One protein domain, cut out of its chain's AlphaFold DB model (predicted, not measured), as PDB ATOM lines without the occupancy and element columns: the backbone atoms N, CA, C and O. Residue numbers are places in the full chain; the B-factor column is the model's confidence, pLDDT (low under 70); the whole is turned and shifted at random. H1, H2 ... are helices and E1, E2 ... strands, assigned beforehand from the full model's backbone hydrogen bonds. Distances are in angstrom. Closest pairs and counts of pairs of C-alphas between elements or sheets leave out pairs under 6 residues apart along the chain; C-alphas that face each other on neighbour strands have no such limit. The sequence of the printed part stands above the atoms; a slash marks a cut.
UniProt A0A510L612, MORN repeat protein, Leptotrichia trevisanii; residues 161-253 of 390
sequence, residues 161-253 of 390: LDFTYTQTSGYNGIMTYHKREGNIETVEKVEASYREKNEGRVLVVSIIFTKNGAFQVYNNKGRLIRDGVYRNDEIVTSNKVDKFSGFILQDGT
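This is residues 161 to 253 of the 390 residues of the protein "MORN repeat protein" of Leptotrichia trevisanii (UniProt A0A510L612). One twisted sheet of six antiparallel strands follows the chain back and forth, and its two longest strands, E3 and E4, bend sharply and run on together as a hairpin arm at one end of the long axis. The short helix H1 and the tail after it lie toward the other end. The printed part has 93 residues with six named strands and one named helix, E1 E2 E3 E4 E5 E6 H1 along the chain, and the sheet has that same order of strands; the class is mostly strand. The whole is loose, with a radius of gyration of the C-alphas of 15.7 A and spans of 57 by 25 by 21 A, the arm making much of the length.

Begin at the hairpin of E3, residues 184 to 198, and E4, residues 205 to 219, antiparallel at 156 degrees. E3 bends by 74 degrees at residue 191 and E4 by 86 degrees at residue 214; look there for N 191 and O 214, 2.9 A apart, within hydrogen-bond range. On one side of E3 is E2, residues 172 to 181, antiparallel at 138 degrees, with N 177 and O 188 at 2.8 A. E2 has as its other neighbour the edge strand E1, residues 161 to 169, antiparallel to E2 at 159 degrees, with N 166 and O 174 at 3.0 A. Beside E4 find E5, residues 224 to 231, antiparallel at 143 degrees, with N 215 and O 228 at 2.9 A. The other edge strand, E6, residues 234 to 240, is antiparallel to E5 at 158 degrees, with N 229 and O 237 at 3.0 A. The six strands form a meander, each the antiparallel neighbour of the one before. E1 and E6 are apart. H1, residues 245 to 248, is on the sheet at a height of 7.8 A and only just over E5, with 3 of its 4 C-alphas falling on it; the closest C-alphas, of Leu 224 and Gly 246, are 5.2 A apart. H1 is too short for any O i to N i+4 pair; its one O i to N i+3 pair is within range.

Find C-alpha 184 at (137.267, 114.161, 135.798), where E3 begins; it runs 37.3 A to C-alpha 198 at (119.014, 138.994, 114.844). E4 spans 34.4 A, E2 28.1 A, E1 23.6 A, E5 20.8 A and E6 16.5 A. H1, 4.9 A long, ends at C-alpha 248 at (120.897, 103.863, 144.276).

The C-alphas of Val 202 and Thr 253, the two farthest apart, are 57.6 A apart. The printed part has no cut. The link E3 to E4 is short, the others are tight. Mean pLDDT of the printed part is 81.9; look for values under 70 at residues 199 to 203, 221 to 223 and 241 to 253.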
ATOM      1  N   LEU A 161     134.010 118.721 120.868       94.50
ATOM      2  CA  LEU A 161     132.565 118.888 121.004       94.50
ATOM      3  C   LEU A 161     132.258 119.671 122.290       94.50
ATOM      4  O   LEU A 161     132.596 119.228 123.385       94.50
ATOM      5  N   ASP A 162     131.593 120.812 122.147       94.12
ATOM      6  CA  ASP A 162     131.168 121.665 123.259       94.12
ATOM      7  C   ASP A 162     129.853 121.148 123.857       94.12
ATOM      8  O   ASP A 162     129.775 120.770 125.029       94.12
ATOM      9  N   PHE A 163     128.827 121.046 123.007       96.81
ATOM     10  CA  PHE A 163     127.540 120.454 123.356       96.81
ATOM     11  C   PHE A 163     126.782 119.941 122.131       96.81
ATOM     12  O   PHE A 163     127.042 120.335 120.992       96.81
ATOM     13  N   THR A 164     125.782 119.098 122.369       98.31
ATOM     14  CA  THR A 164     124.707 118.823 121.408       98.31
ATOM     15  C   THR A 164     123.381 119.356 121.926       98.31
ATOM     16  O   THR A 164     123.188 119.441 123.133       98.31
ATOM     17  N   TYR A 165     122.446 119.664 121.037       98.31
ATOM     18  CA  TYR A 165     121.039 119.905 121.351       98.31
ATOM     19  C   TYR A 165     120.182 118.976 120.493       98.31
ATOM     20  O   TYR A 165     120.403 118.911 119.284       98.31
ATOM     21  N   THR A 166     119.208 118.301 121.098       98.00
ATOM     22  CA  THR A 166     118.223 117.458 120.403       98.00
ATOM     23  C   THR A 166     116.820 117.940 120.752       98.00
ATOM     24  O   THR A 166     116.473 117.985 121.931       98.00
ATOM     25  N   GLN A 167     116.014 118.289 119.750       97.56
ATOM     26  CA  GLN A 167     114.636 118.750 119.936       97.56
ATOM     27  C   GLN A 167     113.764 117.668 120.592       97.56
ATOM     28  O   GLN A 167     113.842 116.494 120.235       97.56
ATOM     29  N   THR A 168     112.889 118.087 121.506       95.69
ATOM     30  CA  THR A 168     111.799 117.267 122.052       95.69
ATOM     31  C   THR A 168     110.437 117.772 121.582       95.69
ATOM     32  O   THR A 168     109.613 116.977 121.140       95.69
ATOM     33  N   SER A 169     110.191 119.088 121.629       94.25
ATOM     34  CA  SER A 169     108.941 119.692 121.151       94.25
ATOM     35  C   SER A 169     109.097 121.186 120.863       94.25
ATOM     36  O   SER A 169     109.555 121.948 121.712       94.25
ATOM     37  N   GLY A 170     108.688 121.630 119.670       93.56
ATOM     38  CA  GLY A 170     108.751 123.040 119.273       93.56
ATOM     39  C   GLY A 170     110.181 123.588 119.301       93.56
ATOM     40  O   GLY A 170     111.036 123.137 118.539       93.56
ATOM     41  N   TYR A 171     110.433 124.554 120.183       94.81
ATOM     42  CA  TYR A 171     111.762 125.131 120.423       94.81
ATOM     43  C   TYR A 171     112.472 124.541 121.653       94.81
ATOM     44  O   TYR A 171     113.566 124.983 121.992       94.81
ATOM     45  N   ASN A 172     111.857 123.557 122.316       96.75
ATOM     46  CA  ASN A 172     112.396 122.873 123.487       96.75
ATOM     47  C   ASN A 172     113.122 121.584 123.086       96.75
ATOM     48  O   ASN A 172     112.730 120.889 122.140       96.75
ATOM     49  N   GLY A 173     114.148 121.239 123.856       97.00
ATOM     50  CA  GLY A 173     114.950 120.042 123.668       97.00
ATOM     51  C   GLY A 173     115.910 119.786 124.823       97.00
ATOM     52  O   GLY A 173     115.891 120.474 125.842       97.00
ATOM     53  N   ILE A 174     116.762 118.779 124.654       98.12
ATOM     54  CA  ILE A 174     117.797 118.414 125.621       98.12
ATOM     55  C   ILE A 174     119.155 118.858 125.090       98.12
ATOM     56  O   ILE A 174     119.595 118.394 124.035       98.12
ATOM     57  N   MET A 175     119.848 119.710 125.844       98.25
ATOM     58  CA  MET A 175     121.272 119.960 125.633       98.25
ATOM     59  C   MET A 175     122.098 118.902 126.364       98.25
ATOM     60  O   MET A 175     121.791 118.546 127.499       98.25
ATOM     61  N   THR A 176     123.154 118.401 125.726       97.56
ATOM     62  CA  THR A 176     124.121 117.463 126.311       97.56
ATOM     63  C   THR A 176     125.523 118.048 126.202       97.56
ATOM     64  O   THR A 176     126.010 118.276 125.098       97.56
ATOM     65  N   TYR A 177     126.175 118.279 127.338       95.69
ATOM     66  CA  TYR A 177     127.528 118.825 127.446       95.69
ATOM     67  C   TYR A 177     128.501 117.739 127.894       95.69
ATOM     68  O   TYR A 177     128.223 117.038 128.867       95.69
ATOM     69  N   HIS A 178     129.666 117.655 127.254       90.25
ATOM     70  CA  HIS A 178     130.763 116.794 127.691       90.25
ATOM     71  C   HIS A 178     131.834 117.666 128.355       90.25
ATOM     72  O   HIS A 178     132.504 118.456 127.693       90.25
ATOM     73  N   LYS A 179     131.975 117.561 129.679       88.62
ATOM     74  CA  LYS A 179     132.895 118.387 130.475       88.62
ATOM     75  C   LYS A 179     134.064 117.535 130.963       88.62
ATOM     76  O   LYS A 179     133.843 116.466 131.529       88.62
ATOM     77  N   ARG A 180     135.295 118.021 130.779       83.50
ATOM     78  CA  ARG A 180     136.511 117.453 131.377       83.50
ATOM     79  C   ARG A 180     137.174 118.516 132.255       83.50
ATOM     80  O   ARG A 180     137.610 119.541 131.742       83.50
ATOM     81  N   GLU A 181     137.250 118.261 133.556       79.75
ATOM     82  CA  GLU A 181     137.905 119.112 134.554       79.75
ATOM     83  C   GLU A 181     139.079 118.329 135.158       79.75
ATOM     84  O   GLU A 181     138.901 117.403 135.955       79.75
ATOM     85  N   GLY A 182     140.298 118.634 134.703       82.94
ATOM     86  CA  GLY A 182     141.473 117.806 134.982       82.94
ATOM     87  C   GLY A 182     141.262 116.363 134.509       82.94
ATOM     88  O   GLY A 182     141.020 116.119 133.328       82.94
ATOM     89  N   ASN A 183     141.308 115.414 135.446       78.81
ATOM     90  CA  ASN A 183     141.091 113.984 135.186       78.81
ATOM     91  C   ASN A 183     139.614 113.547 135.307       78.81
ATOM     92  O   ASN A 183     139.319 112.356 135.196       78.81
ATOM     93  N   ILE A 184     138.687 114.469 135.591       76.75
ATOM     94  CA  ILE A 184     137.267 114.161 135.798       76.75
ATOM     95  C   ILE A 184     136.496 114.450 134.515       76.75
ATOM     96  O   ILE A 184     136.386 115.595 134.090       76.75
ATOM     97  N   GLU A 185     135.913 113.411 133.929       85.19
ATOM     98  CA  GLU A 185     134.999 113.508 132.790       85.19
ATOM     99  C   GLU A 185     133.549 113.317 133.232       85.19
ATOM    100  O   GLU A 185     133.226 112.384 133.977       85.19
ATOM    101  N   THR A 186     132.673 114.188 132.735       89.94
ATOM    102  CA  THR A 186     131.237 114.160 133.005       89.94
ATOM    103  C   THR A 186     130.400 114.492 131.773       89.94
ATOM    104  O   THR A 186     130.855 115.157 130.840       89.94
ATOM    105  N   VAL A 187     129.149 114.034 131.792       93.06
ATOM    106  CA  VAL A 187     128.120 114.361 130.804       93.06
ATOM    107  C   VAL A 187     126.958 115.035 131.525       93.06
ATOM    108  O   VAL A 187     126.319 114.407 132.361       93.06
ATOM    109  N   GLU A 188     126.676 116.299 131.217       95.38
ATOM    110  CA  GLU A 188     125.514 117.036 131.736       95.38
ATOM    111  C   GLU A 188     124.415 117.058 130.674       95.38
ATOM    112  O   GLU A 188     124.629 117.589 129.586       95.38
ATOM    113  N   LYS A 189     123.244 116.499 130.987       97.00
ATOM    114  CA  LYS A 189     122.016 116.621 130.192       97.00
ATOM    115  C   LYS A 189     121.094 117.632 130.861       97.00
ATOM    116  O   LYS A 189     120.929 117.568 132.075       97.00
ATOM    117  N   VAL A 190     120.504 118.546 130.100       97.75
ATOM    118  CA  VAL A 190     119.632 119.605 130.632       97.75
ATOM    119  C   VAL A 190     118.524 119.974 129.652       97.75
ATOM    120  O   VAL A 190     118.764 120.079 128.450       97.75
ATOM    121  N   GLU A 191     117.320 120.179 130.175       98.00
ATOM    122  CA  GLU A 191     116.194 120.757 129.445       98.00
ATOM    123  C   GLU A 191     116.462 122.232 129.118       98.00
ATOM    124  O   GLU A 191     116.813 123.040 129.982       98.00
ATOM    125  N   ALA A 192     116.312 122.585 127.846       97.62
ATOM    126  CA  ALA A 192     116.525 123.937 127.360       97.62
ATOM    127  C   ALA A 192     115.558 124.268 126.228       97.62
ATOM    128  O   ALA A 192     115.122 123.391 125.477       97.62
ATOM    129  N   SER A 193     115.290 125.557 126.058       96.44
ATOM    130  CA  SER A 193     114.714 126.091 124.831       96.44
ATOM    131  C   SER A 193     115.778 126.834 124.028       96.44
ATOM    132  O   SER A 193     116.829 127.206 124.557       96.44
ATOM    133  N   TYR A 194     115.523 127.056 122.742       95.38
ATOM    134  CA  TYR A 194     116.274 128.036 121.964       95.38
ATOM    135  C   TYR A 194     115.365 129.103 121.375       95.38
ATOM    136  O   TYR A 194     114.180 128.892 121.127       95.38
ATOM    137  N   ARG A 195     115.954 130.265 121.118       93.12
ATOM    138  CA  ARG A 195     115.348 131.330 120.329       93.12
ATOM    139  C   ARG A 195     116.366 131.886 119.357       93.12
ATOM    140  O   ARG A 195     117.563 131.939 119.639       93.12
ATOM    141  N   GLU A 196     115.867 132.340 118.227       88.31
ATOM    142  CA  GLU A 196     116.665 133.049 117.245       88.31
ATOM    143  C   GLU A 196     116.672 134.548 117.562       88.31
ATOM    144  O   GLU A 196     115.663 135.126 117.975       88.31
ATOM    145  N   LYS A 197     117.838 135.177 117.421       82.50
ATOM    146  CA  LYS A 197     118.037 136.612 117.625       82.50
ATOM    147  C   LYS A 197     118.830 137.169 116.450       82.50
ATOM    148  O   LYS A 197     119.960 136.754 116.203       82.50
ATOM    149  N   ASN A 198     118.258 138.151 115.760       71.94
ATOM    150  CA  ASN A 198     119.014 138.994 114.844       71.94
ATOM    151  C   ASN A 198     119.887 139.948 115.684       71.94
ATOM    152  O   ASN A 198     119.370 140.713 116.499       71.94
ATOM    153  N   GLU A 199     121.211 139.861 115.542       60.47
ATOM    154  CA  GLU A 199     122.170 140.654 116.333       60.47
ATOM    155  C   GLU A 199     122.724 141.866 115.573       60.47
ATOM    156  O   GLU A 199     123.795 142.373 115.897       60.47
ATOM    157  N   GLY A 200     122.021 142.329 114.533       54.91
ATOM    158  CA  GLY A 200     122.417 143.498 113.740       54.91
ATOM    159  C   GLY A 200     123.645 143.267 112.851       54.91
ATOM    160  O   GLY A 200     124.050 144.161 112.107       54.91
ATOM    161  N   ARG A 201     124.228 142.063 112.882       60.12
ATOM    162  CA  ARG A 201     125.164 141.597 111.859       60.12
ATOM    163  C   ARG A 201     124.366 141.196 110.626       60.12
ATOM    164  O   ARG A 201     123.558 140.272 110.668       60.12
ATOM    165  N   VAL A 202     124.627 141.907 109.535       62.16
ATOM    166  CA  VAL A 202     124.047 141.676 108.209       62.16
ATOM    167  C   VAL A 202     124.109 140.183 107.863       62.16
ATOM    168  O   VAL A 202     125.192 139.604 107.835       62.16
ATOM    169  N   LEU A 203     122.945 139.581 107.597       69.75
ATOM    170  CA  LEU A 203     122.760 138.182 107.182       69.75
ATOM    171  C   LEU A 203     123.131 137.116 108.232       69.75
ATOM    172  O   LEU A 203     123.348 135.957 107.878       69.75
ATOM    173  N   VAL A 204     123.164 137.474 109.523       73.50
ATOM    174  CA  VAL A 204     123.489 136.548 110.621       73.50
ATOM    175  C   VAL A 204     122.412 136.534 111.705       73.50
ATOM    176  O   VAL A 204     122.151 137.533 112.374       73.50
ATOM    177  N   VAL A 205     121.849 135.347 111.934       77.31
ATOM    178  CA  VAL A 205     120.966 135.045 113.066       77.31
ATOM    179  C   VAL A 205     121.739 134.219 114.094       77.31
ATOM    180  O   VAL A 205     122.275 133.156 113.775       77.31
ATOM    181  N   SER A 206     121.786 134.702 115.334       83.31
ATOM    182  CA  SER A 206     122.370 133.983 116.467       83.31
ATOM    183  C   SER A 206     121.311 133.111 117.141       83.31
ATOM    184  O   SER A 206     120.208 133.569 117.436       83.31
ATOM    185  N   ILE A 207     121.661 131.856 117.422       90.62
ATOM    186  CA  ILE A 207     120.821 130.934 118.196       90.62
ATOM    187  C   ILE A 207     121.208 131.080 119.666       90.62
ATOM    188  O   ILE A 207     122.346 130.787 120.039       90.62
ATOM    189  N   ILE A 208     120.266 131.524 120.494       92.81
ATOM    190  CA  ILE A 208     120.430 131.632 121.943       92.81
ATOM    191  C   ILE A 208     119.698 130.460 122.580       92.81
ATOM    192  O   ILE A 208     118.479 130.359 122.459       92.81
ATOM    193  N   PHE A 209     120.445 129.598 123.259       95.62
ATOM    194  CA  PHE A 209     119.895 128.566 124.129       95.62
ATOM    195  C   PHE A 209     119.712 129.121 125.541       95.62
ATOM    196  O   PHE A 209     120.567 129.869 126.008       95.62
ATOM    197  N   THR A 210     118.632 128.713 126.204       97.25
ATOM    198  CA  THR A 210     118.359 129.011 127.611       97.25
ATOM    199  C   THR A 210     117.967 127.725 128.325       97.25
ATOM    200  O   THR A 210     116.960 127.097 127.987       97.25
ATOM    201  N   LYS A 211     118.761 127.324 129.322       97.56
ATOM    202  CA  LYS A 211     118.478 126.184 130.200       97.56
ATOM    203  C   LYS A 211     117.295 126.527 131.099       97.56
ATOM    204  O   LYS A 211     117.323 127.524 131.824       97.56
ATOM    205  N   ASN A 212     116.249 125.714 131.054       94.38
ATOM    206  CA  ASN A 212     115.033 125.933 131.825       94.38
ATOM    207  C   ASN A 212     114.291 124.599 131.965       94.38
ATOM    208  O   ASN A 212     113.724 124.108 130.991       94.38
ATOM    209  N   GLY A 213     114.338 124.008 133.160       93.31
ATOM    210  CA  GLY A 213     113.879 122.644 133.423       93.31
ATOM    211  C   GLY A 213     114.936 121.777 134.112       93.31
ATOM    212  O   GLY A 213     115.918 122.275 134.670       93.31
ATOM    213  N   ALA A 214     114.709 120.467 134.122       93.81
ATOM    214  CA  ALA A 214     115.533 119.496 134.831       93.81
ATOM    215  C   ALA A 214     116.929 119.323 134.207       93.81
ATOM    216  O   ALA A 214     117.114 119.415 132.990       93.81
ATOM    217  N   PHE A 215     117.923 119.007 135.041       96.31
ATOM    218  CA  PHE A 215     119.244 118.569 134.593       96.31
ATOM    219  C   PHE A 215     119.776 117.373 135.386       96.31
ATOM    220  O   PHE A 215     119.424 117.154 136.543       96.31
ATOM    221  N   GLN A 216     120.667 116.615 134.749       92.31
ATOM    222  CA  GLN A 216     121.325 115.421 135.279       92.31
ATOM    223  C   GLN A 216     122.795 115.411 134.841       92.31
ATOM    224  O   GLN A 216     123.098 115.686 133.682       92.31
ATOM    225  N   VAL A 217     123.721 115.088 135.748       91.62
ATOM    226  CA  VAL A 217     125.164 114.993 135.467       91.62
ATOM    227  C   VAL A 217     125.678 113.602 135.791       91.62
ATOM    228  O   VAL A 217     125.603 113.155 136.934       91.62
ATOM    229  N   TYR A 218     126.268 112.952 134.797       82.50
ATOM    230  CA  TYR A 218     126.856 111.620 134.888       82.50
ATOM    231  C   TYR A 218     128.382 111.704 134.865       82.50
ATOM    232  O   TYR A 218     128.928 112.600 134.230       82.50
ATOM    233  N   ASN A 219     129.086 110.766 135.497       80.69
ATOM    234  CA  ASN A 219     130.533 110.596 135.313       80.69
ATOM    235  C   ASN A 219     130.868 109.745 134.071       80.69
ATOM    236  O   ASN A 219     129.981 109.198 133.416       80.69
ATOM    237  N   ASN A 220     132.157 109.587 133.767       75.50
ATOM    238  CA  ASN A 220     132.656 108.791 132.635       75.50
ATOM    239  C   ASN A 220     132.297 107.293 132.636       75.50
ATOM    240  O   ASN A 220     132.446 106.640 131.607       75.50
ATOM    241  N   LYS A 221     131.791 106.742 133.746       68.75
ATOM    242  CA  LYS A 221     131.213 105.386 133.808       68.75
ATOM    243  C   LYS A 221     129.694 105.381 133.593       68.75
ATOM    244  O   LYS A 221     129.049 104.367 133.831       68.75
ATOM    245  N   GLY A 222     129.118 106.516 133.195       68.00
ATOM    246  CA  GLY A 222     127.685 106.701 132.983       68.00
ATOM    247  C   GLY A 222     126.860 106.840 134.263       68.00
ATOM    248  O   GLY A 222     125.642 106.751 134.175       68.00
ATOM    249  N   ARG A 223     127.485 107.045 135.435       68.12
ATOM    250  CA  ARG A 223     126.801 107.057 136.743       68.12
ATOM    251  C   ARG A 223     126.388 108.469 137.165       68.12
ATOM    252  O   ARG A 223     127.240 109.358 137.151       68.12
ATOM    253  N   LEU A 224     125.130 108.664 137.560       75.69
ATOM    254  CA  LEU A 224     124.561 109.940 138.012       75.69
ATOM    255  C   LEU A 224     125.225 110.414 139.318       75.69
ATOM    256  O   LEU A 224     125.297 109.674 140.293       75.69
ATOM    257  N   ILE A 225     125.719 111.654 139.328       80.31
ATOM    258  CA  ILE A 225     126.444 112.276 140.457       80.31
ATOM    259  C   ILE A 225     125.876 113.642 140.873       80.31
ATOM    260  O   ILE A 225     126.263 114.195 141.906       80.31
ATOM    261  N   ARG A 226     124.954 114.205 140.083       88.06
ATOM    262  CA  ARG A 226     124.233 115.444 140.397       88.06
ATOM    263  C   ARG A 226     122.941 115.519 139.592       88.06
ATOM    264  O   ARG A 226     122.952 115.163 138.417       88.06
ATOM    265  N   ASP A 227     121.884 116.050 140.183       91.75
ATOM    266  CA  ASP A 227     120.678 116.479 139.472       91.75
ATOM    267  C   ASP A 227     120.216 117.850 139.979       91.75
ATOM    268  O   ASP A 227     120.837 118.432 140.874       91.75
ATOM    269  N   GLY A 228     119.165 118.394 139.373       92.88
ATOM    270  CA  GLY A 228     118.567 119.649 139.801       92.88
ATOM    271  C   GLY A 228     117.686 120.284 138.736       92.88
ATOM    272  O   GLY A 228     117.284 119.636 137.769       92.88
ATOM    273  N   VAL A 229     117.397 121.572 138.913       94.25
ATOM    274  CA  VAL A 229     116.548 122.368 138.019       94.25
ATOM    275  C   VAL A 229     117.223 123.700 137.709       94.25
ATOM    276  O   VAL A 229     117.592 124.443 138.622       94.25
ATOM    277  N   TYR A 230     117.332 124.017 136.420       96.94
ATOM    278  CA  TYR A 230     117.622 125.366 135.943       96.94
ATOM    279  C   TYR A 230     116.326 126.168 135.770       96.94
ATOM    280  O   TYR A 230     115.306 125.619 135.347       96.94
ATOM    281  N   ARG A 231     116.376 127.479 136.003       95.88
ATOM    282  CA  ARG A 231     115.411 128.447 135.465       95.88
ATOM    283  C   ARG A 231     116.181 129.606 134.853       95.88
ATOM    284  O   ARG A 231     116.967 130.233 135.548       95.88
ATOM    285  N   ASN A 232     115.928 129.901 133.580       94.50
ATOM    286  CA  ASN A 232     116.564 131.007 132.853       94.50
ATOM    287  C   ASN A 232     118.101 131.025 133.003       94.50
ATOM    288  O   ASN A 232     118.677 132.034 133.393       94.50
ATOM    289  N   ASP A 233     118.745 129.886 132.734       96.19
ATOM    290  CA  ASP A 233     120.192 129.650 132.873       96.19
ATOM    291  C   ASP A 233     120.759 129.656 134.312       96.19
ATOM    292  O   ASP A 233     121.893 129.213 134.519       96.19
ATOM    293  N   GLU A 234     119.966 130.005 135.330       96.56
ATOM    294  CA  GLU A 234     120.345 129.926 136.747       96.56
ATOM    295  C   GLU A 234     119.982 128.571 137.374       96.56
ATOM    296  O   GLU A 234     118.906 128.021 137.135       96.56
ATOM    297  N   ILE A 235     120.865 128.024 138.215       94.50
ATOM    298  CA  ILE A 235     120.605 126.794 138.979       94.50
ATOM    299  C   ILE A 235     119.737 127.143 140.195       94.50
ATOM    300  O   ILE A 235     120.213 127.776 141.134       94.50
ATOM    301  N   VAL A 236     118.481 126.690 140.202       94.06
ATOM    302  CA  VAL A 236     117.533 126.910 141.312       94.06
ATOM    303  C   VAL A 236     117.629 125.802 142.355       94.06
ATOM    304  O   VAL A 236     117.568 126.060 143.554       94.06
ATOM    305  N   THR A 237     117.805 124.560 141.908       90.94
ATOM    306  CA  THR A 237     118.126 123.424 142.778       90.94
ATOM    307  C   THR A 237     119.302 122.662 142.192       90.94
ATOM    308  O   THR A 237     119.423 122.527 140.977       90.94
ATOM    309  N   SER A 238     120.177 122.152 143.056       89.31
ATOM    310  CA  SER A 238     121.230 121.217 142.666       89.31
ATOM    311  C   SER A 238     121.489 120.252 143.808       89.31
ATOM    312  O   SER A 238     122.147 120.604 144.787       89.31
ATOM    313  N   ASN A 239     121.032 119.017 143.658       84.00
ATOM    314  CA  ASN A 239     121.291 117.967 144.624       84.00
ATOM    315  C   ASN A 239     122.575 117.259 144.208       84.00
ATOM    316  O   ASN A 239     122.684 116.720 143.102       84.00
ATOM    317  N   LYS A 240     123.576 117.243 145.094       78.62
ATOM    318  CA  LYS A 240     124.693 116.318 144.927       78.62
ATOM    319  C   LYS A 240     124.132 114.919 145.140       78.62
ATOM    320  O   LYS A 240     123.747 114.559 146.250       78.62
ATOM    321  N   VAL A 241     124.092 114.145 144.067       63.22
ATOM    322  CA  VAL A 241     123.651 112.760 144.103       63.22
ATOM    323  C   VAL A 241     124.836 111.973 144.663       63.22
ATOM    324  O   VAL A 241     125.806 111.672 143.969       63.22
ATOM    325  N   ASP A 242     124.816 111.812 145.988       51.31
ATOM    326  CA  ASP A 242     125.957 111.367 146.788       51.31
ATOM    327  C   ASP A 242     126.433 109.968 146.381       51.31
ATOM    328  O   ASP A 242     125.685 109.252 145.735       51.31
ATOM    329  N   LYS A 243     127.638 109.507 146.738       43.25
ATOM    330  CA  LYS A 243     128.127 108.209 146.203       43.25
ATOM    331  C   LYS A 243     127.177 107.033 146.454       43.25
ATOM    332  O   LYS A 243     127.164 106.131 145.634       43.25
ATOM    333  N   PHE A 244     126.388 107.047 147.532       37.03
ATOM    334  CA  PHE A 244     125.313 106.077 147.750       37.03
ATOM    335  C   PHE A 244     124.043 106.426 146.963       37.03
ATOM    336  O   PHE A 244     123.515 105.551 146.297       37.03
ATOM    337  N   SER A 245     123.584 107.680 146.931       38.41
ATOM    338  CA  SER A 245     122.408 108.094 146.144       38.41
ATOM    339  C   SER A 245     122.612 107.929 144.634       38.41
ATOM    340  O   SER A 245     121.702 107.501 143.948       38.41
ATOM    341  N   GLY A 246     123.817 108.182 144.124       39.53
ATOM    342  CA  GLY A 246     124.307 107.926 142.762       39.53
ATOM    343  C   GLY A 246     124.706 106.483 142.502       39.53
ATOM    344  O   GLY A 246     125.087 106.141 141.386       39.53
ATOM    345  N   PHE A 247     124.591 105.635 143.526       36.78
ATOM    346  CA  PHE A 247     124.650 104.181 143.440       36.78
ATOM    347  C   PHE A 247     123.273 103.512 143.606       36.78
ATOM    348  O   PHE A 247     123.021 102.490 142.980       36.78
ATOM    349  N   ILE A 248     122.339 104.140 144.316       40.62
ATOM    350  CA  ILE A 248     120.897 103.863 144.276       40.62
ATOM    351  C   ILE A 248     120.332 104.317 142.924       40.62
ATOM    352  O   ILE A 248     119.482 103.655 142.340       40.62
ATOM    353  N   LEU A 249     120.882 105.405 142.382       45.34
ATOM    354  CA  LEU A 249     120.663 105.867 141.021       45.34
ATOM    355  C   LEU A 249     121.671 105.242 140.013       45.34
ATOM    356  O   LEU A 249     121.402 105.415 138.829       45.34
ATOM    357  N   GLN A 250     122.767 104.527 140.419       45.03
ATOM    358  CA  GLN A 250     123.725 103.769 139.533       45.03
ATOM    359  C   GLN A 250     124.968 102.992 140.161       45.03
ATOM    360  O   GLN A 250     126.124 103.311 139.873       45.03
ATOM    361  N   ASP A 251     124.759 101.898 140.929       46.38
ATOM    362  CA  ASP A 251     125.696 100.768 141.277       46.38
ATOM    363  C   ASP A 251     126.793 100.850 142.412       46.38
ATOM    364  O   ASP A 251     127.975 101.057 142.132       46.38
ATOM    365  N   GLY A 252     126.433 100.486 143.672       40.75
ATOM    366  CA  GLY A 252     127.253  99.664 144.622       40.75
ATOM    367  C   GLY A 252     128.035 100.240 145.854       40.75
ATOM    368  O   GLY A 252     129.238 100.477 145.762       40.75
ATOM    369  N   THR A 253     127.457 100.278 147.078       36.59
ATOM    370  CA  THR A 253     128.136 100.558 148.398       36.59
ATOM    371  C   THR A 253     128.694  99.341 149.158       36.59
ATOM    372  O   THR A 253     129.119  99.449 150.310       36.59
TER     373      THR A 253